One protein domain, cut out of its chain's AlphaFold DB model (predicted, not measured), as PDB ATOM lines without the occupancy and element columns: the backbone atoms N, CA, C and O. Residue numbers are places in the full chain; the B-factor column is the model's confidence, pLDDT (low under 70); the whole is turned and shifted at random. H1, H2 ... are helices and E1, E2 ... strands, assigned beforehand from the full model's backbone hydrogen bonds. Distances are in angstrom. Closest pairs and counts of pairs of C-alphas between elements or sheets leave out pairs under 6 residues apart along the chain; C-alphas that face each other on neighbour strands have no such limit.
ATOM      1  N   ILE A  15      26.400 -21.061 -34.206       70.38
ATOM      2  CA  ILE A  15      27.727 -20.909 -33.632       70.38
ATOM      3  C   ILE A  15      28.358 -19.673 -34.273       70.38
ATOM      4  O   ILE A  15      28.206 -19.455 -35.475       70.38
ATOM      5  N   ILE A  16      28.950 -18.806 -33.456       73.19
ATOM      6  CA  ILE A  16      29.541 -17.537 -33.888       73.19
ATOM      7  C   ILE A  16      30.946 -17.452 -33.302       73.19
ATOM      8  O   ILE A  16      31.086 -17.461 -32.084       73.19
ATOM      9  N   GLN A  17      31.958 -17.313 -34.154       71.62
ATOM     10  CA  GLN A  17      33.342 -17.089 -33.742       71.62
ATOM     11  C   GLN A  17      33.691 -15.606 -33.857       71.62
ATOM     12  O   GLN A  17      33.484 -14.991 -34.904       71.62
ATOM     13  N   GLN A  18      34.177 -15.011 -32.769       68.69
ATOM     14  CA  GLN A  18      34.647 -13.626 -32.720       68.69
ATOM     15  C   GLN A  18      35.778 -13.504 -31.704       68.69
ATOM     16  O   GLN A  18      35.593 -13.899 -30.558       68.69
ATOM     17  N   ASN A  19      36.897 -12.891 -32.104       66.62
ATOM     18  CA  ASN A  19      38.016 -12.544 -31.219       66.62
ATOM     19  C   ASN A  19      38.400 -13.697 -30.276       66.62
ATOM     20  O   ASN A  19      38.276 -13.558 -29.062       66.62
ATOM     21  N   GLU A  20      38.787 -14.836 -30.857       75.25
ATOM     22  CA  GLU A  20      39.258 -16.033 -30.133       75.25
ATOM     23  C   GLU A  20      38.191 -16.762 -29.299       75.25
ATOM     24  O   GLU A  20      38.462 -17.771 -28.651       75.25
ATOM     25  N   LYS A  21      36.938 -16.303 -29.350       76.75
ATOM     26  CA  LYS A  21      35.819 -16.903 -28.628       76.75
ATOM     27  C   LYS A  21      34.789 -17.476 -29.574       76.75
ATOM     28  O   LYS A  21      34.480 -16.889 -30.613       76.75
ATOM     29  N   VAL A  22      34.194 -18.589 -29.165       77.88
ATOM     30  CA  VAL A  22      33.090 -19.223 -29.886       77.88
ATOM     31  C   VAL A  22      31.835 -19.189 -29.028       77.88
ATOM     32  O   VAL A  22      31.777 -19.796 -27.965       77.88
ATOM     33  N   ILE A  23      30.803 -18.501 -29.511       75.75
ATOM     34  CA  ILE A  23      29.489 -18.438 -28.875       75.75
ATOM     35  C   ILE A  23      28.586 -19.495 -29.510       75.75
ATOM     36  O   ILE A  23      28.229 -19.380 -30.686       75.75
ATOM     37  N   ALA A  24      28.178 -20.494 -28.728       75.31
ATOM     38  CA  ALA A  24      27.313 -21.582 -29.179       75.31
ATOM     39  C   ALA A  24      25.879 -21.457 -28.631       75.31
ATOM     40  O   ALA A  24      25.635 -21.227 -27.443       75.31
ATOM     41  N   TYR A  25      24.894 -21.646 -29.511       74.50
ATOM     42  CA  TYR A  25      23.471 -21.632 -29.185       74.50
ATOM     43  C   TYR A  25      22.724 -22.765 -29.896       74.50
ATOM     44  O   TYR A  25      22.831 -22.918 -31.113       74.50
ATOM     45  N   ILE A  26      21.889 -23.501 -29.154       73.38
ATOM     46  CA  ILE A  26      20.965 -24.502 -29.709       73.38
ATOM     47  C   ILE A  26      19.513 -24.149 -29.344       73.38
ATOM     48  O   ILE A  26      19.228 -23.631 -28.261       73.38
ATOM     49  N   GLY A  27      18.575 -24.406 -30.259       65.56
ATOM     50  CA  GLY A  27      17.147 -24.215 -30.006       65.56
ATOM     51  C   GLY A  27      16.573 -25.283 -29.065       65.56
ATOM     52  O   GLY A  27      17.082 -26.396 -28.990       65.56
ATOM     53  N   LYS A  28      15.469 -24.979 -28.367       65.38
ATOM     54  CA  LYS A  28      14.776 -25.936 -27.468       65.38
ATOM     55  C   LYS A  28      14.270 -27.198 -28.171       65.38
ATOM     56  O   LYS A  28      14.212 -28.249 -27.534       65.38
ATOM     57  N   ASP A  29      13.959 -27.085 -29.457       63.28
ATOM     58  CA  ASP A  29      13.425 -28.173 -30.279       63.28
ATOM     59  C   ASP A  29      14.546 -29.015 -30.932       63.28
ATOM     60  O   ASP A  29      14.299 -30.129 -31.395       63.28
ATOM     61  N   ASP A  30      15.793 -28.523 -30.935       64.88
ATOM     62  CA  ASP A  30      16.953 -29.220 -31.495       64.88
ATOM     63  C   ASP A  30      17.497 -30.217 -30.467       64.88
ATOM     64  O   ASP A  30      18.301 -29.901 -29.591       64.88
ATOM     65  N   THR A  31      16.992 -31.447 -30.553       64.44
ATOM     66  CA  THR A  31      17.319 -32.525 -29.610       64.44
ATOM     67  C   THR A  31      18.223 -33.606 -30.195       64.44
ATOM     68  O   THR A  31      18.621 -34.517 -29.468       64.44
ATOM     69  N   ASN A  32      18.553 -33.502 -31.487       70.38
ATOM     70  CA  ASN A  32      19.385 -34.464 -32.196       70.38
ATOM     71  C   ASN A  32      20.861 -34.279 -31.815       70.38
ATOM     72  O   ASN A  32      21.566 -33.446 -32.381       70.38
ATOM     73  N   GLU A  33      21.304 -35.087 -30.861       64.31
ATOM     74  CA  GLU A  33      22.660 -35.109 -30.313       64.31
ATOM     75  C   GLU A  33      23.743 -35.285 -31.384       64.31
ATOM     76  O   GLU A  33      24.679 -34.496 -31.421       64.31
ATOM     77  N   ARG A  34      23.575 -36.217 -32.335       67.94
ATOM     78  CA  ARG A  34      24.545 -36.418 -33.431       67.94
ATOM     79  C   ARG A  34      24.723 -35.171 -34.290       67.94
ATOM     80  O   ARG A  34      25.831 -34.855 -34.708       67.94
ATOM     81  N   LYS A  35      23.627 -34.459 -34.570       71.88
ATOM     82  CA  LYS A  35      23.669 -33.215 -35.350       71.88
ATOM     83  C   LYS A  35      24.385 -32.099 -34.584       71.88
ATOM     84  O   LYS A  35      25.058 -31.289 -35.210       71.88
ATOM     85  N   ILE A  36      24.233 -32.068 -33.260       67.50
ATOM     86  CA  ILE A  36      24.881 -31.091 -32.378       67.50
ATOM     87  C   ILE A  36      26.382 -31.375 -32.286       67.50
ATOM     88  O   ILE A  36      27.161 -30.462 -32.526       67.50
ATOM     89  N   ILE A  37      26.778 -32.627 -32.030       67.00
ATOM     90  CA  ILE A  37      28.187 -33.054 -31.971       67.00
ATOM     91  C   ILE A  37      28.897 -32.707 -33.282       67.00
ATOM     92  O   ILE A  37      29.847 -31.934 -33.276       67.00
ATOM     93  N   LYS A  38      28.331 -33.121 -34.423       71.88
ATOM     94  CA  LYS A  38      28.896 -32.805 -35.741       71.88
ATOM     95  C   LYS A  38      29.011 -31.302 -36.002       71.88
ATOM     96  O   LYS A  38      29.905 -30.849 -36.706       71.88
ATOM     97  N   MET A  39      28.078 -30.499 -35.497       70.94
ATOM     98  CA  MET A  39      28.147 -29.048 -35.668       70.94
ATOM     99  C   MET A  39      29.272 -28.435 -34.831       70.94
ATOM    100  O   MET A  39      29.888 -27.478 -35.283       70.94
ATOM    101  N   ILE A  40      29.527 -28.975 -33.640       68.31
ATOM    102  CA  ILE A  40      30.582 -28.518 -32.732       68.31
ATOM    103  C   ILE A  40      31.968 -28.901 -33.268       68.31
ATOM    104  O   ILE A  40      32.846 -28.044 -33.270       68.31
ATOM    105  N   GLU A  41      32.124 -30.117 -33.808       67.38
ATOM    106  CA  GLU A  41      33.348 -30.573 -34.497       67.38
ATOM    107  C   GLU A  41      33.767 -29.596 -35.609       67.38
ATOM    108  O   GLU A  41      34.927 -29.221 -35.728       67.38
ATOM    109  N   ASN A  42      32.802 -29.088 -36.383       63.94
ATOM    110  CA  ASN A  42      33.076 -28.135 -37.465       63.94
ATOM    111  C   ASN A  42      33.529 -26.739 -36.986       63.94
ATOM    112  O   ASN A  42      33.770 -25.881 -37.828       63.94
ATOM    113  N   VAL A  43      33.592 -26.476 -35.674       62.91
ATOM    114  CA  VAL A  43      33.980 -25.165 -35.116       62.91
ATOM    115  C   VAL A  43      35.263 -25.227 -34.275       62.91
ATOM    116  O   VAL A  43      35.679 -24.235 -33.678       62.91
ATOM    117  N   GLN A  44      35.939 -26.373 -34.231       65.56
ATOM    118  CA  GLN A  44      37.278 -26.477 -33.649       65.56
ATOM    119  C   GLN A  44      38.317 -25.890 -34.619       65.56
ATOM    120  O   GLN A  44      39.081 -26.602 -35.259       65.56
ATOM    121  N   GLU A  45      38.314 -24.563 -34.770       68.56
ATOM    122  CA  GLU A  45      39.315 -23.830 -35.547       68.56
ATOM    123  C   GLU A  45      40.474 -23.350 -34.656       68.56
ATOM    124  O   GLU A  45      40.298 -23.016 -33.479       68.56
ATOM    125  N   ASN A  46      41.670 -23.265 -35.242       67.62
ATOM    126  CA  ASN A  46      42.832 -22.645 -34.604       67.62
ATOM    127  C   ASN A  46      42.535 -21.170 -34.275       67.62
ATOM    128  O   ASN A  46      41.999 -20.434 -35.103       67.62
ATOM    129  N   GLY A  47      42.902 -20.727 -33.076       73.88
ATOM    130  CA  GLY A  47      42.643 -19.387 -32.552       73.88
ATOM    131  C   GLY A  47      41.553 -19.329 -31.483       73.88
ATOM    132  O   GLY A  47      41.341 -18.262 -30.921       73.88
ATOM    133  N   VAL A  48      40.837 -20.421 -31.192       80.75
ATOM    134  CA  VAL A  48      39.783 -20.425 -30.163       80.75
ATOM    135  C   VAL A  48      40.376 -20.742 -28.789       80.75
ATOM    136  O   VAL A  48      40.981 -21.798 -28.603       80.75
ATOM    137  N   THR A  49      40.160 -19.859 -27.809       82.75
ATOM    138  CA  THR A  49      40.618 -20.023 -26.417       82.75
ATOM    139  C   THR A  49      39.495 -20.381 -25.452       82.75
ATOM    140  O   THR A  49      39.751 -21.032 -24.437       82.75
ATOM    141  N   ASP A  50      38.257 -19.973 -25.752       85.75
ATOM    142  CA  ASP A  50      37.109 -20.164 -24.867       85.75
ATOM    143  C   ASP A  50      35.793 -20.329 -25.640       85.75
ATOM    144  O   ASP A  50      35.460 -19.561 -26.550       85.75
ATOM    145  N   TYR A  51      34.996 -21.304 -25.209       87.00
ATOM    146  CA  TYR A  51      33.593 -21.420 -25.580       87.00
ATOM    147  C   TYR A  51      32.719 -20.617 -24.619       87.00
ATOM    148  O   TYR A  51      32.856 -20.714 -23.402       87.00
ATOM    149  N   GLU A  52      31.759 -19.876 -25.153       87.00
ATOM    150  CA  GLU A  52      30.710 -19.200 -24.398       87.00
ATOM    151  C   GLU A  52      29.340 -19.721 -24.842       87.00
ATOM    152  O   GLU A  52      29.106 -20.048 -26.007       87.00
ATOM    153  N   VAL A  53      28.402 -19.807 -23.901       84.00
ATOM    154  CA  VAL A  53      27.044 -20.287 -24.171       84.00
ATOM    155  C   VAL A  53      26.038 -19.305 -23.585       84.00
ATOM    156  O   VAL A  53      26.193 -18.834 -22.460       84.00
ATOM    157  N   ASP A  54      24.990 -18.995 -24.351       80.44
ATOM    158  CA  ASP A  54      23.868 -18.167 -23.890       80.44
ATOM    159  C   ASP A  54      23.200 -18.815 -22.660       80.44
ATOM    160  O   ASP A  54      22.860 -19.996 -22.687       80.44
ATOM    161  N   ALA A  55      22.969 -18.052 -21.589       75.25
ATOM    162  CA  ALA A  55      22.358 -18.561 -20.357       75.25
ATOM    163  C   ALA A  55      20.933 -19.122 -20.558       75.25
ATOM    164  O   ALA A  55      20.460 -19.920 -19.750       75.25
ATOM    165  N   GLU A  56      20.235 -18.722 -21.629       74.75
ATOM    166  CA  GLU A  56      18.925 -19.266 -22.001       74.75
ATOM    167  C   GLU A  56      19.031 -20.612 -22.760       74.75
ATOM    168  O   GLU A  56      18.002 -21.180 -23.149       74.75
ATOM    169  N   ASN A  57      20.245 -21.136 -22.988       76.38
ATOM    170  CA  ASN A  57      20.463 -22.365 -23.742       76.38
ATOM    171  C   ASN A  57      19.948 -23.601 -22.974       76.38
ATOM    172  O   ASN A  57      20.297 -23.824 -21.814       76.38
ATOM    173  N   PRO A  58      19.098 -24.431 -23.603       77.31
ATOM    174  CA  PRO A  58      18.450 -25.552 -22.932       77.31
ATOM    175  C   PRO A  58      19.354 -26.761 -22.671       77.31
ATOM    176  O   PRO A  58      18.977 -27.576 -21.825       77.31
ATOM    177  N   ARG A  59      20.459 -26.937 -23.417       79.62
ATOM    178  CA  ARG A  59      21.312 -28.137 -23.277       79.62
ATOM    179  C   ARG A  59      22.816 -27.925 -23.419       79.62
ATOM    180  O   ARG A  59      23.557 -28.844 -23.089       79.62
ATOM    181  N   LEU A  60      23.275 -26.785 -23.927       82.94
ATOM    182  CA  LEU A  60      24.699 -26.470 -23.888       82.94
ATOM    183  C   LEU A  60      25.028 -25.706 -22.614       82.94
ATOM    184  O   LEU A  60      24.232 -24.892 -22.141       82.94
ATOM    185  N   TYR A  61      26.225 -25.948 -22.108       84.12
ATOM    186  CA  TYR A  61      26.804 -25.238 -20.983       84.12
ATOM    187  C   TYR A  61      28.255 -24.923 -21.312       84.12
ATOM    188  O   TYR A  61      28.918 -25.712 -21.979       84.12
ATOM    189  N   SER A  62      28.737 -23.781 -20.840       87.38
ATOM    190  CA  SER A  62      30.166 -23.499 -20.812       87.38
ATOM    191  C   SER A  62      30.617 -23.356 -19.369       87.38
ATOM    192  O   SER A  62      29.948 -22.694 -18.571       87.38
ATOM    193  N   GLU A  63      31.730 -23.999 -19.041       87.81
ATOM    194  CA  GLU A  63      32.393 -23.894 -17.745       87.81
ATOM    195  C   GLU A  63      33.906 -23.926 -17.976       87.81
ATOM    196  O   GLU A  63      34.404 -24.762 -18.726       87.81
ATOM    197  N   GLY A  64      34.637 -22.951 -17.426       85.19
ATOM    198  CA  GLY A  64      36.083 -22.816 -17.662       85.19
ATOM    199  C   GLY A  64      36.484 -22.552 -19.124       85.19
ATOM    200  O   GLY A  64      37.646 -22.750 -19.481       85.19
ATOM    201  N   GLY A  65      35.545 -22.128 -19.980       87.75
ATOM    202  CA  GLY A  65      35.751 -21.993 -21.428       87.75
ATOM    203  C   GLY A  65      35.644 -23.314 -22.199       87.75
ATOM    204  O   GLY A  65      35.935 -23.342 -23.392       87.75
ATOM    205  N   LEU A  66      35.231 -24.399 -21.541       91.56
ATOM    206  CA  LEU A  66      34.990 -25.715 -22.134       91.56
ATOM    207  C   LEU A  66      33.505 -25.865 -22.467       91.56
ATOM    208  O   LEU A  66      32.656 -25.345 -21.741       91.56
ATOM    209  N   LEU A  67      33.180 -26.580 -23.542       89.62
ATOM    210  CA  LEU A  67      31.807 -26.753 -24.000       89.62
ATOM    211  C   LEU A  67      31.253 -28.115 -23.586       89.62
ATOM    212  O   LEU A  67      31.802 -29.164 -23.922       89.62
ATOM    213  N   TYR A  68      30.103 -28.089 -22.924       88.56
ATOM    214  CA  TYR A  68      29.390 -29.268 -22.454       88.56
ATOM    215  C   TYR A  68      28.006 -29.366 -23.082       88.56
ATOM    216  O   TYR A  68      27.320 -28.362 -23.281       88.56
ATOM    217  N   TYR A  69      27.558 -30.595 -23.302       85.62
ATOM    218  CA  TYR A  69      26.209 -30.935 -23.729       85.62
ATOM    219  C   TYR A  69      25.519 -31.797 -22.667       85.62
ATOM    220  O   TYR A  69      26.097 -32.745 -22.148       85.62
ATOM    221  N   GLY A  70      24.273 -31.483 -22.316       80.94
ATOM    222  CA  GLY A  70      23.502 -32.273 -21.356       80.94
ATOM    223  C   GLY A  70      22.314 -31.516 -20.778       80.94
ATOM    224  O   GLY A  70      21.867 -30.513 -21.320       80.94
ATOM    225  N   LYS A  71      21.765 -31.973 -19.652       70.12
ATOM    226  CA  LYS A  71      20.754 -31.218 -18.893       70.12
ATOM    227  C   LYS A  71      21.153 -31.177 -17.425       70.12
ATOM    228  O   LYS A  71      21.084 -32.192 -16.739       70.12
ATOM    229  N   LYS A  72      21.475 -29.989 -16.908       57.66
ATOM    230  CA  LYS A  72      21.889 -29.804 -15.504       57.66
ATOM    231  C   LYS A  72      20.776 -30.126 -14.485       57.66
ATOM    232  O   LYS A  72      21.074 -30.416 -13.337       57.66
ATOM    233  N   LYS A  73      19.493 -30.081 -14.889       53.12
ATOM    234  CA  LYS A  73      18.316 -30.152 -13.988       53.12
ATOM    235  C   LYS A  73      17.528 -31.474 -13.972       53.12
ATOM    236  O   LYS A  73      16.589 -31.577 -13.193       53.12
ATOM    237  N   THR A  74      17.816 -32.457 -14.827       50.75
ATOM    238  CA  THR A  74      16.871 -33.573 -15.079       50.75
ATOM    239  C   THR A  74      17.359 -34.953 -14.651       50.75
ATOM    240  O   THR A  74      17.227 -35.884 -15.436       50.75
ATOM    241  N   MET A  75      17.847 -35.128 -13.421       48.81
ATOM    242  CA  MET A  75      17.721 -36.434 -12.759       48.81
ATOM    243  C   MET A  75      17.272 -36.253 -11.301       48.81
ATOM    244  O   MET A  75      17.750 -35.331 -10.638       48.81
ATOM    245  N   PRO A  76      16.370 -37.118 -10.798       43.44
ATOM    246  CA  PRO A  76      15.724 -36.988  -9.483       43.44
ATOM    247  C   PRO A  76      16.691 -36.952  -8.286       43.44
ATOM    248  O   PRO A  76      16.285 -36.579  -7.192       43.44
ATOM    249  N   ASN A  77      17.975 -37.261  -8.500       51.78
ATOM    250  CA  ASN A  77      18.997 -37.368  -7.455       51.78
ATOM    251  C   ASN A  77      20.107 -36.300  -7.595       51.78
ATOM    252  O   ASN A  77      21.190 -36.471  -7.045       51.78
ATOM    253  N   GLY A  78      19.900 -35.245  -8.395       51.16
ATOM    254  CA  GLY A  78      20.872 -34.149  -8.560       51.16
ATOM    255  C   GLY A  78      22.111 -34.467  -9.414       51.16
ATOM    256  O   GLY A  78      22.982 -33.614  -9.557       51.16
ATOM    257  N   LYS A  79      22.200 -35.660 -10.019       54.34
ATOM    258  CA  LYS A  79      23.277 -36.021 -10.958       54.34
ATOM    259  C   LYS A  79      23.005 -35.410 -12.337       54.34
ATOM    260  O   LYS A  79      22.096 -35.848 -13.042       54.34
ATOM    261  N   ALA A  80      23.768 -34.394 -12.725       59.31
ATOM    262  CA  ALA A  80      23.802 -33.944 -14.113       59.31
ATOM    263  C   ALA A  80      24.514 -35.014 -14.958       59.31
ATOM    264  O   ALA A  80      25.559 -35.496 -14.541       59.31
ATOM    265  N   ARG A  81      23.952 -35.381 -16.118       74.31
ATOM    266  CA  ARG A  81      24.668 -36.156 -17.145       74.31
ATOM    267  C   ARG A  81      25.214 -35.155 -18.148       74.31
ATOM    268  O   ARG A  81      24.455 -34.663 -18.989       74.31
ATOM    269  N   LEU A  82      26.468 -34.756 -17.976       86.31
ATOM    270  CA  LEU A  82      27.150 -33.872 -18.914       86.31
ATOM    271  C   LEU A  82      28.083 -34.693 -19.801       86.31
ATOM    272  O   LEU A  82      28.766 -35.606 -19.344       86.31
ATOM    273  N   MET A  83      28.120 -34.333 -21.071       89.06
ATOM    274  CA  MET A  83      29.088 -34.794 -22.045       89.06
ATOM    275  C   MET A  83      29.996 -33.608 -22.362       89.06
ATOM    276  O   MET A  83      29.500 -32.549 -22.747       89.06
ATOM    277  N   LEU A  84      31.303 -33.754 -22.163       91.50
ATOM    278  CA  LEU A  84      32.264 -32.774 -22.658       91.50
ATOM    279  C   LEU A  84      32.364 -32.961 -24.168       91.50
ATOM    280  O   LEU A  84      32.730 -34.042 -24.622       91.50
ATOM    281  N   VAL A  85      31.996 -31.928 -24.921       89.50
ATOM    282  CA  VAL A  85      31.882 -32.001 -26.384       89.50
ATOM    283  C   VAL A  85      32.971 -31.228 -27.103       89.50
ATOM    284  O   VAL A  85      33.292 -31.589 -28.224       89.50
ATOM    285  N   ALA A  86      33.541 -30.189 -26.486       89.44
ATOM    286  CA  ALA A  86      34.692 -29.512 -27.063       89.44
ATOM    287  C   ALA A  86      35.534 -28.778 -26.023       89.44
ATOM    288  O   ALA A  86      35.030 -28.107 -25.116       89.44
ATOM    289  N   VAL A  87      36.836 -28.859 -26.239       91.38
ATOM    290  CA  VAL A  87      37.891 -28.089 -25.607       91.38
ATOM    291  C   VAL A  87      38.532 -27.235 -26.697       91.38
ATOM    292  O   VAL A  87      38.787 -27.740 -27.791       91.38
ATOM    293  N   PRO A  88      38.755 -25.939 -26.443       89.88
ATOM    294  CA  PRO A  88      39.364 -25.068 -27.433       89.88
ATOM    295  C   PRO A  88      40.773 -25.567 -27.822       89.88
ATOM    296  O   PRO A  88      41.553 -25.884 -26.914       89.88
ATOM    297  N   PRO A  89      41.141 -25.610 -29.118       87.75
ATOM    298  CA  PRO A  89      42.466 -26.073 -29.546       87.75
ATOM    299  C   PRO A  89      43.610 -25.272 -28.912       87.75
ATOM    300  O   PRO A  89      44.608 -25.830 -28.462       87.75
ATOM    301  N   ASP A  90      43.437 -23.954 -28.753       89.00
ATOM    302  CA  ASP A  90      44.437 -23.089 -28.117       89.00
ATOM    303  C   ASP A  90      44.362 -23.050 -26.586       89.00
ATOM    304  O   ASP A  90      45.100 -22.288 -25.949       89.00
ATOM    305  N   LYS A  91      43.530 -23.894 -25.958       89.44
ATOM    306  CA  LYS A  91      43.513 -24.035 -24.499       89.44
ATOM    307  C   LYS A  91      44.833 -24.651 -24.040       89.44
ATOM    308  O   LYS A  91      45.123 -25.804 -24.330       89.44
ATOM    309  N   LYS A  92      45.640 -23.870 -23.320       92.06
ATOM    310  CA  LYS A  92      46.945 -24.283 -22.780       92.06
ATOM    311  C   LYS A  92      46.866 -24.559 -21.284       92.06
ATOM    312  O   LYS A  92      46.014 -24.016 -20.585       92.06
ATOM    313  N   GLY A  93      47.833 -25.324 -20.785       92.62
ATOM    314  CA  GLY A  93      47.988 -25.585 -19.357       92.62
ATOM    315  C   GLY A  93      47.110 -26.730 -18.861       92.62
ATOM    316  O   GLY A  93      46.867 -27.695 -19.587       92.62
ATOM    317  N   THR A  94      46.683 -26.636 -17.601       93.00
ATOM    318  CA  THR A  94      45.858 -27.667 -16.959       93.00
ATOM    319  C   THR A  94      44.386 -27.432 -17.271       93.00
ATOM    320  O   THR A  94      43.863 -26.346 -17.024       93.00
ATOM    321  N   VAL A  95      43.721 -28.459 -17.795       93.62
ATOM    322  CA  VAL A  95      42.287 -28.467 -18.079       93.62
ATOM    323  C   VAL A  95      41.579 -29.335 -17.045       93.62
ATOM    324  O   VAL A  95      41.761 -30.552 -16.996       93.62
ATOM    325  N   GLU A  96      40.757 -28.695 -16.219       92.94
ATOM    326  CA  GLU A  96      39.912 -29.356 -15.225       92.94
ATOM    327  C   GLU A  96      38.502 -29.535 -15.786       92.94
ATOM    328  O   GLU A  96      37.845 -28.568 -16.171       92.94
ATOM    329  N   ILE A  97      38.031 -30.780 -15.850       91.19
ATOM    330  CA  ILE A  97      36.692 -31.072 -16.358       91.19
ATOM    331  C   ILE A  97      35.660 -30.900 -15.232       91.19
ATOM    332  O   ILE A  97      35.830 -31.414 -14.125       91.19
ATOM    333  N   ALA A  98      34.562 -30.202 -15.533       89.19
ATOM    334  CA  ALA A  98      33.500 -29.898 -14.584       89.19
ATOM    335  C   ALA A  98      32.868 -31.154 -13.937       89.19
ATOM    336  O   ALA A  98      32.610 -32.156 -14.612       89.19
ATOM    337  N   PRO A  99      32.544 -31.117 -12.630       85.19
ATOM    338  CA  PRO A  99      31.877 -32.230 -11.962       85.19
ATOM    339  C   PRO A  99      30.492 -32.502 -12.574       85.19
ATOM    340  O   PRO A  99      29.740 -31.585 -12.900       85.19
ATOM    341  N   GLY A 100      30.126 -33.781 -12.696       85.12
ATOM    342  CA  GLY A 100      28.901 -34.200 -13.389       85.12
ATOM    343  C   GLY A 100      29.108 -34.505 -14.875       85.12
ATOM    344  O   GLY A 100      28.166 -34.920 -15.548       85.12
ATOM    345  N   THR A 101      30.324 -34.351 -15.405       89.75
ATOM    346  CA  THR A 101      30.688 -34.952 -16.693       89.75
ATOM    347  C   THR A 101      30.770 -36.465 -16.554       89.75
ATOM    348  O   THR A 101      31.531 -36.961 -15.730       89.75
ATOM    349  N   GLU A 102      29.969 -37.180 -17.341       90.12
ATOM    350  CA  GLU A 102      29.951 -38.646 -17.427       90.12
ATOM    351  C   GLU A 102      30.787 -39.152 -18.606       90.12
ATOM    352  O   GLU A 102      31.320 -40.259 -18.562       90.12
ATOM    353  N   MET A 103      30.926 -38.340 -19.656       89.81
ATOM    354  CA  MET A 103      31.535 -38.769 -20.909       89.81
ATOM    355  C   MET A 103      32.365 -37.662 -21.553       89.81
ATOM    356  O   MET A 103      31.934 -36.508 -21.603       89.81
ATOM    357  N   ILE A 104      33.531 -38.038 -22.075       92.88
ATOM    358  CA  ILE A 104      34.327 -37.214 -22.990       92.88
ATOM    359  C   ILE A 104      34.002 -37.675 -24.407       92.88
ATOM    360  O   ILE A 104      34.208 -38.849 -24.709       92.88
ATOM    361  N   ALA A 105      33.444 -36.777 -25.219       90.38
ATOM    362  CA  ALA A 105      33.026 -37.077 -26.583       90.38
ATOM    363  C   ALA A 105      34.214 -37.201 -27.546       90.38
ATOM    364  O   ALA A 105      35.347 -36.823 -27.235       90.38
ATOM    365  N   SER A 106      33.923 -37.719 -28.739       87.88
ATOM    366  CA  SER A 106      34.914 -37.886 -29.794       87.88
ATOM    367  C   SER A 106      35.419 -36.527 -30.225       87.88
ATOM    368  O   SER A 106      34.646 -35.572 -30.277       87.88
ATOM    369  N   ASP A 107      36.730 -36.450 -30.444       88.75
ATOM    370  CA  ASP A 107      37.429 -35.224 -30.817       88.75
ATOM    371  C   ASP A 107      37.240 -34.059 -29.822       88.75
ATOM    372  O   ASP A 107      37.598 -32.922 -30.118       88.75
ATOM    373  N   ALA A 108      36.748 -34.309 -28.598       90.75
ATOM    374  CA  ALA A 108      36.512 -33.243 -27.624       90.75
ATOM    375  C   ALA A 108      37.791 -32.459 -27.293       90.75
ATOM    376  O   ALA A 108      37.714 -31.257 -27.076       90.75
ATOM    377  N   PHE A 109      38.955 -33.107 -27.282       92.94
ATOM    378  CA  PHE A 109      40.269 -32.481 -27.134       92.94
ATOM    379  C   PHE A 109      41.073 -32.478 -28.440       92.94
ATOM    380  O   PHE A 109      42.286 -32.294 -28.384       92.94
ATOM    381  N   ALA A 110      40.449 -32.676 -29.605       89.19
ATOM    382  CA  ALA A 110      41.177 -32.674 -30.869       89.19
ATOM    383  C   ALA A 110      42.039 -31.409 -31.017       89.19
ATOM    384  O   ALA A 110      41.565 -30.293 -30.790       89.19
ATOM    385  N   ASP A 111      43.322 -31.610 -31.327       90.31
ATOM    386  CA  ASP A 111      44.329 -30.551 -31.502       90.31
ATOM    387  C   ASP A 111      44.542 -29.644 -30.270       90.31
ATOM    388  O   ASP A 111      45.116 -28.554 -30.367       90.31
ATOM    389  N   SER A 112      44.098 -30.072 -29.082       91.69
ATOM    390  CA  SER A 112      44.240 -29.278 -27.864       91.69
ATOM    391  C   SER A 112      45.703 -29.116 -27.453       91.69
ATOM    392  O   SER A 112      46.480 -30.070 -27.375       91.69
ATOM    393  N   LYS A 113      46.073 -27.883 -27.095       93.31
ATOM    394  CA  LYS A 113      47.386 -27.529 -26.532       93.31
ATOM    395  C   LYS A 113      47.454 -27.689 -25.010       93.31
ATOM    396  O   LYS A 113      48.380 -27.166 -24.379       93.31
ATOM    397  N   ALA A 114      46.489 -28.387 -24.412       94.50
ATOM    398  CA  ALA A 114      46.488 -28.693 -22.991       94.50
ATOM    399  C   ALA A 114      47.713 -29.546 -22.640       94.50
ATOM    400  O   ALA A 114      48.068 -30.466 -23.369       94.50
ATOM    401  N   SER A 115      48.358 -29.246 -21.513       94.56
ATOM    402  CA  SER A 115      49.498 -30.028 -21.022       94.56
ATOM    403  C   SER A 115      49.093 -31.087 -20.005       94.56
ATOM    404  O   SER A 115      49.792 -32.086 -19.851       94.56
ATOM    405  N   LYS A 116      47.987 -30.852 -19.293       93.62
ATOM    406  CA  LYS A 116      47.468 -31.734 -18.249       93.62
ATOM    407  C   LYS A 116      45.949 -31.746 -18.274       93.62
ATOM    408  O   LYS A 116      45.340 -30.685 -18.393       93.62
ATOM    409  N   VAL A 117      45.342 -32.916 -18.113       93.12
ATOM    410  CA  VAL A 117      43.880 -33.065 -18.054       93.12
ATOM    411  C   VAL A 117      43.481 -33.764 -16.763       93.12
ATOM    412  O   VAL A 117      44.038 -34.806 -16.431       93.12
ATOM    413  N   ILE A 118      42.515 -33.195 -16.038       91.88
ATOM    414  CA  ILE A 118      42.019 -33.737 -14.768       91.88
ATOM    415  C   ILE A 118      40.557 -34.154 -14.921       91.88
ATOM    416  O   ILE A 118      39.678 -33.312 -15.128       91.88
ATOM    417  N   LEU A 119      40.299 -35.463 -14.803       90.31
ATOM    418  CA  LEU A 119      38.956 -36.034 -14.895       90.31
ATOM    419  C   LEU A 119      38.253 -36.034 -13.525       90.31
ATOM    420  O   LEU A 119      38.826 -36.499 -12.533       90.31
ATOM    421  N   PRO A 120      36.991 -35.575 -13.424       88.81
ATOM    422  CA  PRO A 120      36.217 -35.697 -12.202       88.81
ATOM    423  C   PRO A 120      35.775 -37.146 -11.997       88.81
ATOM    424  O   PRO A 120      35.644 -37.926 -12.939       88.81
ATOM    425  N   LYS A 121      35.430 -37.490 -10.750       85.31
ATOM    426  CA  LYS A 121      34.966 -38.836 -10.359       85.31
ATOM    427  C   LYS A 121      33.779 -39.360 -11.166       85.31
ATOM    428  O   LYS A 121      33.539 -40.563 -11.164       85.31
ATOM    429  N   THR A 122      33.015 -38.465 -11.782       87.62
ATOM    430  CA  THR A 122      31.797 -38.791 -12.518       87.62
ATOM    431  C   THR A 122      32.056 -39.316 -13.923       87.62
ATOM    432  O   THR A 122      31.130 -39.894 -14.480       87.62
ATOM    433  N   VAL A 123      33.258 -39.141 -14.493       90.75
ATOM    434  CA  VAL A 123      33.548 -39.613 -15.856       90.75
ATOM    435  C   VAL A 123      33.608 -41.134 -15.855       90.75
ATOM    436  O   VAL A 123      34.392 -41.731 -15.127       90.75
ATOM    437  N   THR A 124      32.779 -41.767 -16.676       91.06
ATOM    438  CA  THR A 124      32.733 -43.225 -16.816       91.06
ATOM    439  C   THR A 124      33.260 -43.698 -18.161       91.06
ATOM    440  O   THR A 124      33.628 -44.871 -18.266       91.06
ATOM    441  N   SER A 125      33.306 -42.818 -19.170       90.06
ATOM    442  CA  SER A 125      33.627 -43.190 -20.551       90.06
ATOM    443  C   SER A 125      34.421 -42.111 -21.300       90.06
ATOM    444  O   SER A 125      34.084 -40.926 -21.238       90.06
ATOM    445  N   ILE A 126      35.434 -42.540 -22.053       93.06
ATOM    446  CA  ILE A 126      36.186 -41.735 -23.030       93.06
ATOM    447  C   ILE A 126      35.982 -42.380 -24.403       93.06
ATOM    448  O   ILE A 126      36.346 -43.541 -24.583       93.06
ATOM    449  N   THR A 127      35.375 -41.656 -25.343       90.94
ATOM    450  CA  THR A 127      35.003 -42.196 -26.662       90.94
ATOM    451  C   THR A 127      36.178 -42.152 -27.659       90.94
ATOM    452  O   THR A 127      37.237 -41.594 -27.336       90.94
ATOM    453  N   PRO A 128      36.052 -42.728 -28.877       89.88
ATOM    454  CA  PRO A 128      37.174 -42.823 -29.807       89.88
ATOM    455  C   PRO A 128      37.698 -41.440 -30.188       89.88
ATOM    456  O   PRO A 128      36.904 -40.511 -30.361       89.88
ATOM    457  N   CYS A 129      39.017 -41.319 -30.344       89.81
ATOM    458  CA  CYS A 129      39.698 -40.081 -30.743       89.81
ATOM    459  C   CYS A 129      39.471 -38.877 -29.805       89.81
ATOM    460  O   CYS A 129      39.745 -37.747 -30.193       89.81
ATOM    461  N   ALA A 130      39.005 -39.081 -28.567       91.06
ATOM    462  CA  ALA A 130      38.721 -37.988 -27.634       91.06
ATOM    463  C   ALA A 130      39.895 -37.006 -27.439       91.06
ATOM    464  O   ALA A 130      39.649 -35.814 -27.314       91.06
ATOM    465  N   PHE A 131      41.141 -37.490 -27.453       93.12
ATOM    466  CA  PHE A 131      42.389 -36.720 -27.347       93.12
ATOM    467  C   PHE A 131      43.235 -36.807 -28.624       93.12
ATOM    468  O   PHE A 131      44.459 -36.888 -28.572       93.12
ATOM    469  N   ASN A 132      42.601 -36.840 -29.792       90.69
ATOM    470  CA  ASN A 132      43.322 -36.938 -31.056       90.69
ATOM    471  C   ASN A 132      44.255 -35.729 -31.278       90.69
ATOM    472  O   ASN A 132      43.861 -34.581 -31.098       90.69
ATOM    473  N   ASN A 133      45.498 -35.992 -31.678       91.50
ATOM    474  CA  ASN A 133      46.510 -34.978 -31.989       91.50
ATOM    475  C   ASN A 133      46.808 -33.967 -30.858       91.50
ATOM    476  O   ASN A 133      47.156 -32.812 -31.105       91.50
ATOM    477  N   CYS A 134      46.691 -34.381 -29.593       92.56
ATOM    478  CA  CYS A 134      47.106 -33.558 -28.454       92.56
ATOM    479  C   CYS A 134      48.638 -33.563 -28.297       92.56
ATOM    480  O   CYS A 134      49.192 -34.248 -27.435       92.56
ATOM    481  N   GLU A 135      49.342 -32.783 -29.117       92.38
ATOM    482  CA  GLU A 135      50.814 -32.778 -29.171       92.38
ATOM    483  C   GLU A 135      51.490 -32.343 -27.863       92.38
ATOM    484  O   GLU A 135      52.610 -32.760 -27.583       92.38
ATOM    485  N   ASN A 136      50.819 -31.513 -27.058       94.25
ATOM    486  CA  ASN A 136      51.373 -30.960 -25.817       94.25
ATOM    487  C   ASN A 136      50.947 -31.713 -24.553       94.25
ATOM    488  O   ASN A 136      51.426 -31.370 -23.468       94.25
ATOM    489  N   LEU A 137      50.048 -32.692 -24.673       94.44
ATOM    490  CA  LEU A 137      49.465 -33.391 -23.535       94.44
ATOM    491  C   LEU A 137      50.492 -34.338 -22.924       94.44
ATOM    492  O   LEU A 137      50.916 -35.288 -23.571       94.44
ATOM    493  N   LYS A 138      50.880 -34.059 -21.678       93.25
ATOM    494  CA  LYS A 138      51.902 -34.814 -20.939       93.25
ATOM    495  C   LYS A 138      51.321 -35.736 -19.886       93.25
ATOM    496  O   LYS A 138      51.883 -36.790 -19.617       93.25
ATOM    497  N   GLU A 139      50.225 -35.306 -19.271       91.94
ATOM    498  CA  GLU A 139      49.640 -35.991 -18.126       91.94
ATOM    499  C   GLU A 139      48.117 -36.024 -18.243       91.94
ATOM    500  O   GLU A 139      47.459 -34.990 -18.405       91.94
ATOM    501  N   VAL A 140      47.545 -37.216 -18.098       90.69
ATOM    502  CA  VAL A 140      46.100 -37.387 -17.945       90.69
ATOM    503  C   VAL A 140      45.829 -38.049 -16.611       90.69
ATOM    504  O   VAL A 140      46.270 -39.163 -16.337       90.69
ATOM    505  N   VAL A 141      45.068 -37.342 -15.787       90.38
ATOM    506  CA  VAL A 141      44.684 -37.784 -14.461       90.38
ATOM    507  C   VAL A 141      43.308 -38.434 -14.530       90.38
ATOM    508  O   VAL A 141      42.280 -37.750 -14.567       90.38
ATOM    509  N   LEU A 142      43.301 -39.765 -14.560       86.44
ATOM    510  CA  LEU A 142      42.089 -40.578 -14.611       86.44
ATOM    511  C   LEU A 142      41.443 -40.704 -13.229       86.44
ATOM    512  O   LEU A 142      42.098 -40.588 -12.191       86.44
ATOM    513  N   ASN A 143      40.143 -40.991 -13.214       86.38
ATOM    514  CA  ASN A 143      39.376 -41.281 -12.007       86.38
ATOM    515  C   ASN A 143      39.087 -42.786 -11.867       86.38
ATOM    516  O   ASN A 143      38.922 -43.493 -12.854       86.38
ATOM    517  N   GLU A 144      38.906 -43.257 -10.630       81.81
ATOM    518  CA  GLU A 144      38.530 -44.654 -10.321       81.81
ATOM    519  C   GLU A 144      37.187 -45.097 -10.932       81.81
ATOM    520  O   GLU A 144      36.922 -46.286 -11.063       81.81
ATOM    521  N   GLY A 145      36.312 -44.143 -11.265       82.69
ATOM    522  CA  GLY A 145      35.001 -44.410 -11.863       82.69
ATOM    523  C   GLY A 145      35.041 -44.639 -13.374       82.69
ATOM    524  O   GLY A 145      33.996 -44.916 -13.964       82.69
ATOM    525  N   LEU A 146      36.210 -44.503 -14.007       87.81
ATOM    526  CA  LEU A 146      36.364 -44.688 -15.440       87.81
ATOM    527  C   LEU A 146      36.267 -46.175 -15.789       87.81
ATOM    528  O   LEU A 146      37.072 -46.988 -15.349       87.81
ATOM    529  N   THR A 147      35.264 -46.526 -16.589       87.94
ATOM    530  CA  THR A 147      34.954 -47.925 -16.934       87.94
ATOM    531  C   THR A 147      35.298 -48.274 -18.375       87.94
ATOM    532  O   THR A 147      35.521 -49.442 -18.672       87.94
ATOM    533  N   HIS A 148      35.323 -47.281 -19.267       88.56
ATOM    534  CA  HIS A 148      35.516 -47.486 -20.698       88.56
ATOM    535  C   HIS A 148      36.436 -46.409 -21.281       88.56
ATOM    536  O   HIS A 148      36.207 -45.214 -21.087       88.56
ATOM    537  N   ILE A 149      37.451 -46.847 -22.023       90.44
ATOM    538  CA  ILE A 149      38.291 -46.014 -22.884       90.44
ATOM    539  C   ILE A 149      38.285 -46.696 -24.245       90.44
ATOM    540  O   ILE A 149      38.724 -47.841 -24.355       90.44
ATOM    541  N   ASP A 150      37.748 -46.022 -25.252       90.81
ATOM    542  CA  ASP A 150      37.663 -46.581 -26.594       90.81
ATOM    543  C   ASP A 150      39.013 -46.558 -27.328       90.81
ATOM    544  O   ASP A 150      39.957 -45.841 -26.978       90.81
ATOM    545  N   GLU A 151      39.097 -47.364 -28.387       84.25
ATOM    546  CA  GLU A 151      40.271 -47.440 -29.249       84.25
ATOM    547  C   GLU A 151      40.630 -46.055 -29.817       84.25
ATOM    548  O   GLU A 151      39.766 -45.242 -30.150       84.25
ATOM    549  N   CYS A 152      41.932 -45.777 -29.930       88.50
ATOM    550  CA  CYS A 152      42.456 -44.500 -30.420       88.50
ATOM    551  C   CYS A 152      42.083 -43.264 -29.577       88.50
ATOM    552  O   CYS A 152      42.299 -42.147 -30.046       88.50
ATOM    553  N   ALA A 153      41.585 -43.413 -28.341       87.69
ATOM    554  CA  ALA A 153      41.270 -42.275 -27.473       87.69
ATOM    555  C   ALA A 153      42.435 -41.273 -27.328       87.69
ATOM    556  O   ALA A 153      42.181 -40.077 -27.312       87.69
ATOM    557  N   PHE A 154      43.688 -41.744 -27.306       90.38
ATOM    558  CA  PHE A 154      44.914 -40.927 -27.203       90.38
ATOM    559  C   PHE A 154      45.765 -40.957 -28.483       90.38
ATOM    560  O   PHE A 154      46.996 -41.007 -28.450       90.38
ATOM    561  N   ARG A 155      45.117 -41.005 -29.649       89.38
ATOM    562  CA  ARG A 155      45.816 -41.053 -30.937       89.38
ATOM    563  C   ARG A 155      46.669 -39.796 -31.148       89.38
ATOM    564  O   ARG A 155      46.208 -38.688 -30.916       89.38
ATOM    565  N   MET A 156      47.898 -39.976 -31.638       89.56
ATOM    566  CA  MET A 156      48.833 -38.874 -31.933       89.56
ATOM    567  C   MET A 156      49.108 -37.953 -30.723       89.56
ATOM    568  O   MET A 156      49.200 -36.741 -30.869       89.56
ATOM    569  N   CYS A 157      49.274 -38.533 -29.531       89.69
ATOM    570  CA  CYS A 157      49.751 -37.840 -28.326       89.69
ATOM    571  C   CYS A 157      51.228 -38.198 -28.044       89.69
ATOM    572  O   CYS A 157      51.488 -39.053 -27.200       89.69
ATOM    573  N   PRO A 158      52.216 -37.620 -28.757       88.62
ATOM    574  CA  PRO A 158      53.621 -38.034 -28.668       88.62
ATOM    575  C   PRO A 158      54.305 -37.710 -27.333       88.62
ATOM    576  O   PRO A 158      55.321 -38.322 -27.034       88.62
ATOM    577  N   LEU A 159      53.788 -36.738 -26.570       90.25
ATOM    578  CA  LEU A 159      54.345 -36.323 -25.275       90.25
ATOM    579  C   LEU A 159      53.617 -36.935 -24.072       90.25
ATOM    580  O   LEU A 159      53.955 -36.598 -22.937       90.25
ATOM    581  N   LEU A 160      52.604 -37.780 -24.302       88.56
ATOM    582  CA  LEU A 160      51.849 -38.411 -23.226       88.56
ATOM    583  C   LEU A 160      52.699 -39.521 -22.604       88.56
ATOM    584  O   LEU A 160      52.641 -40.676 -23.021       88.56
ATOM    585  N   ASP A 161      53.492 -39.131 -21.611       79.81
ATOM    586  CA  ASP A 161      54.422 -40.013 -20.907       79.81
ATOM    587  C   ASP A 161      53.781 -40.659 -19.668       79.81
ATOM    588  O   ASP A 161      54.192 -41.747 -19.261       79.81
ATOM    589  N   ASP A 162      52.769 -40.011 -19.071       75.19
ATOM    590  CA  ASP A 162      52.164 -40.442 -17.807       75.19
ATOM    591  C   ASP A 162      50.624 -40.448 -17.859       75.19
ATOM    592  O   ASP A 162      49.962 -39.447 -18.160       75.19
ATOM    593  N   ILE A 163      50.045 -41.605 -17.531       78.25
ATOM    594  CA  ILE A 163      48.617 -41.769 -17.261       78.25
ATOM    595  C   ILE A 163      48.495 -42.204 -15.805       78.25
ATOM    596  O   ILE A 163      48.646 -43.379 -15.464       78.25
ATOM    597  N   THR A 164      48.189 -41.242 -14.942       76.19
ATOM    598  CA  THR A 164      48.033 -41.485 -13.512       76.19
ATOM    599  C   THR A 164      46.560 -41.695 -13.181       76.19
ATOM    600  O   THR A 164      45.707 -40.855 -13.467       76.19
ATOM    601  N   ILE A 165      46.242 -42.808 -12.522       67.44
ATOM    602  CA  ILE A 165      44.916 -43.032 -11.939       67.44
ATOM    603  C   ILE A 165      44.927 -42.427 -10.538       67.44
ATOM    604  O   ILE A 165      45.604 -42.932  -9.643       67.44
ATOM    605  N   LEU A 166      44.169 -41.349 -10.324       63.06
ATOM    606  CA  LEU A 166      43.960 -40.857  -8.970       63.06
ATOM    607  C   LEU A 166      42.976 -41.767  -8.250       63.06
ATOM    608  O   LEU A 166      41.764 -41.707  -8.481       63.06
ATOM    609  N   THR A 167      43.497 -42.508  -7.277       53.69
ATOM    610  CA  THR A 167      42.677 -42.976  -6.172       53.69
ATOM    611  C   THR A 167      42.353 -41.766  -5.304       53.69
ATOM    612  O   THR A 167      43.166 -41.235  -4.546       53.69
ATOM    613  N   GLN A 168      41.150 -41.220  -5.463       55.44
ATOM    614  CA  GLN A 168      40.745 -39.986  -4.785       55.44
ATOM    615  C   GLN A 168      40.438 -40.195  -3.288       55.44
ATOM    616  O   GLN A 168      39.569 -39.526  -2.718       55.44
ATOM    617  N   CYS A 169      41.167 -41.103  -2.642       47.25
ATOM    618  CA  CYS A 169      41.257 -41.208  -1.196       47.25
ATOM    619  C   CYS A 169      42.179 -40.108  -0.624       47.25
ATOM    620  O   CYS A 169      41.942 -39.610   0.476       47.25
ATOM    621  N   TRP A 170      43.171 -39.629  -1.392       46.34
ATOM    622  CA  TRP A 170      44.167 -38.688  -0.857       46.34
ATOM    623  C   TRP A 170      43.776 -37.199  -0.858       46.34
ATOM    624  O   TRP A 170      44.173 -36.480   0.056       46.34
ATOM    625  N   MET A 171      42.947 -36.708  -1.790       48.22
ATOM    626  CA  MET A 171      42.616 -35.266  -1.846       48.22
ATOM    627  C   MET A 171      41.517 -34.820  -0.866       48.22
ATOM    628  O   MET A 171      41.539 -33.680  -0.401       48.22
ATOM    629  N   LEU A 172      40.582 -35.704  -0.491       47.28
ATOM    630  CA  LEU A 172      39.563 -35.379   0.519       47.28
ATOM    631  C   LEU A 172      40.153 -35.273   1.936       47.28
ATOM    632  O   LEU A 172      39.590 -34.551   2.761       47.28
ATOM    633  N   CYS A 173      41.292 -35.926   2.202       46.97
ATOM    634  CA  CYS A 173      41.981 -35.837   3.490       46.97
ATOM    635  C   CYS A 173      42.579 -34.443   3.732       46.97
ATOM    636  O   CYS A 173      42.488 -33.934   4.848       46.97
ATOM    637  N   ILE A 174      43.129 -33.781   2.709       50.53
ATOM    638  CA  ILE A 174      43.783 -32.473   2.889       50.53
ATOM    639  C   ILE A 174      42.742 -31.355   3.061       50.53
ATOM    640  O   ILE A 174      42.914 -30.482   3.908       50.53
ATOM    641  N   MET A 175      41.608 -31.409   2.349       47.88
ATOM    642  CA  MET A 175      40.563 -30.382   2.484       47.88
ATOM    643  C   MET A 175      39.760 -30.482   3.792       47.88
ATOM    644  O   MET A 175      39.406 -29.446   4.355       47.88
ATOM    645  N   HIS A 176      39.502 -31.689   4.315       50.22
ATOM    646  CA  HIS A 176      38.885 -31.830   5.644       50.22
ATOM    647  C   HIS A 176      39.859 -31.479   6.777       50.22
ATOM    648  O   HIS A 176      39.435 -30.908   7.777       50.22
ATOM    649  N   SER A 177      41.162 -31.731   6.600       47.75
ATOM    650  CA  SER A 177      42.180 -31.351   7.591       47.75
ATOM    651  C   SER A 177      42.433 -29.839   7.628       47.75
ATOM    652  O   SER A 177      42.672 -29.288   8.696       47.75
ATOM    653  N   ALA A 178      42.319 -29.137   6.492       45.56
ATOM    654  CA  ALA A 178      42.455 -27.679   6.449       45.56
ATOM    655  C   ALA A 178      41.258 -26.945   7.083       45.56
ATOM    656  O   ALA A 178      41.441 -25.906   7.709       45.56
ATOM    657  N   ARG A 179      40.038 -27.493   6.977       45.47
ATOM    658  CA  ARG A 179      38.835 -26.901   7.592       45.47
ATOM    659  C   ARG A 179      38.784 -27.082   9.115       45.47
ATOM    660  O   ARG A 179      38.160 -26.277   9.791       45.47
ATOM    661  N   ALA A 180      39.476 -28.088   9.651       47.09
ATOM    662  CA  ALA A 180      39.601 -28.306  11.094       47.09
ATOM    663  C   ALA A 180      40.619 -27.368  11.780       47.09
ATOM    664  O   ALA A 180      40.591 -27.243  12.999       47.09
ATOM    665  N   LEU A 181      41.498 -26.698  11.023       49.06
ATOM    666  CA  LEU A 181      42.534 -25.796  11.556       49.06
ATOM    667  C   LEU A 181      42.156 -24.304  11.492       49.06
ATOM    668  O   LEU A 181      42.948 -23.464  11.906       49.06
TER     669      LEU A 181
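Overview. This is residues 15 to 181 of the 184 residues of the protein "Leucine-rich repeat domain-containing protein" of Ruminococcus sp. AM40-10AC (UniProt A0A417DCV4). From E7 to E11 the chain is wound in stacked turns, a short solenoid with the parallel sheet E7, E9, E10, E11 along one side and E8 with the short stretches 125 to 126 and 148 to 149 paired along another. E4, E5 and E6 extend the E8 side into a strongly twisted sheet with H1 over it, the small sheet E1, E2, E3 follows beyond E4, and residues 169 to 181, with H2, stick out. The printed part has 167 residues, with elements in the order E1 E2 H1 E3 E4 E5 E6 E7 E8 E9 E10 E11 H2: two named helices and eleven named strands, mixed in class, holding 71 residues, under half. The sheets E1 E2 E3 and E4 E5 E6 E8 are mixed. The whole is compact, with a radius of gyration of the C-alphas of 16.1 A and spans of 46 by 42 by 31 A.

Arrangement. E1, residues 15 to 18, and E2, residues 21 to 25, form an antiparallel hairpin, with N 16 and O 23 2.9 A apart. E2, H1 (residues 33 to 41) and E3 (residues 50 to 53) make a strand-helix-strand unit, two parallel neighbour strands with a helix between, its crossover right-handed; N 52 and O 22 are 2.8 A apart. E4, E5 and E6, residues 60 to 63, 66 to 71 and 81 to 86, form a meander, each strand the antiparallel neighbour of the one before; N 68 and O 61 are 2.8 A apart, as are N 69 and O 83. The closest C-alphas of E3 and E4, Val 53 and Ser 62, are 5.6 A apart. H1 is on the sheet of E4, E5, E6 and E8 (residues 101 to 104), at a height of 9.0 A; its closest C-alpha pair with E6 is Ile 37 and Val 85, 6.8 A. E8 is parallel to E6, with N 102 and O 82 2.8 A apart. E7, E9, E10 and E11, residues 93 to 96, 114 to 118, 139 to 143 and 162 to 166, are parallel neighbours in that order: N 95 and O 116, and N 141 and O 117, are 2.8 A apart, and N 142 and O 164 2.9 A. In H1 every O i to N i+4 pair is within hydrogen-bond range; in H2, residues 170 to 179, 4 of 6 are.

Along the chain. E1 begins at C-alpha 15, (27.727, -20.909, -33.632). E5 and E6 are each 15.6 A long, H1 12.3 A, E10 13.1 A and H2 15.5 A. H2 ends at C-alpha 179, (38.835, -26.901, 7.592).

Size, cuts and confidence. The C-alphas of Lys 35 and Leu 181, the two farthest apart, are 51.1 A from each other. The printed part has no cut. The links E9 to E10 and E10 to E11 are long, of 20 and 18 residues. Mean pLDDT of the printed part is 78.5; 44 residues are under 70, among them 72 to 80 and 165 to 181.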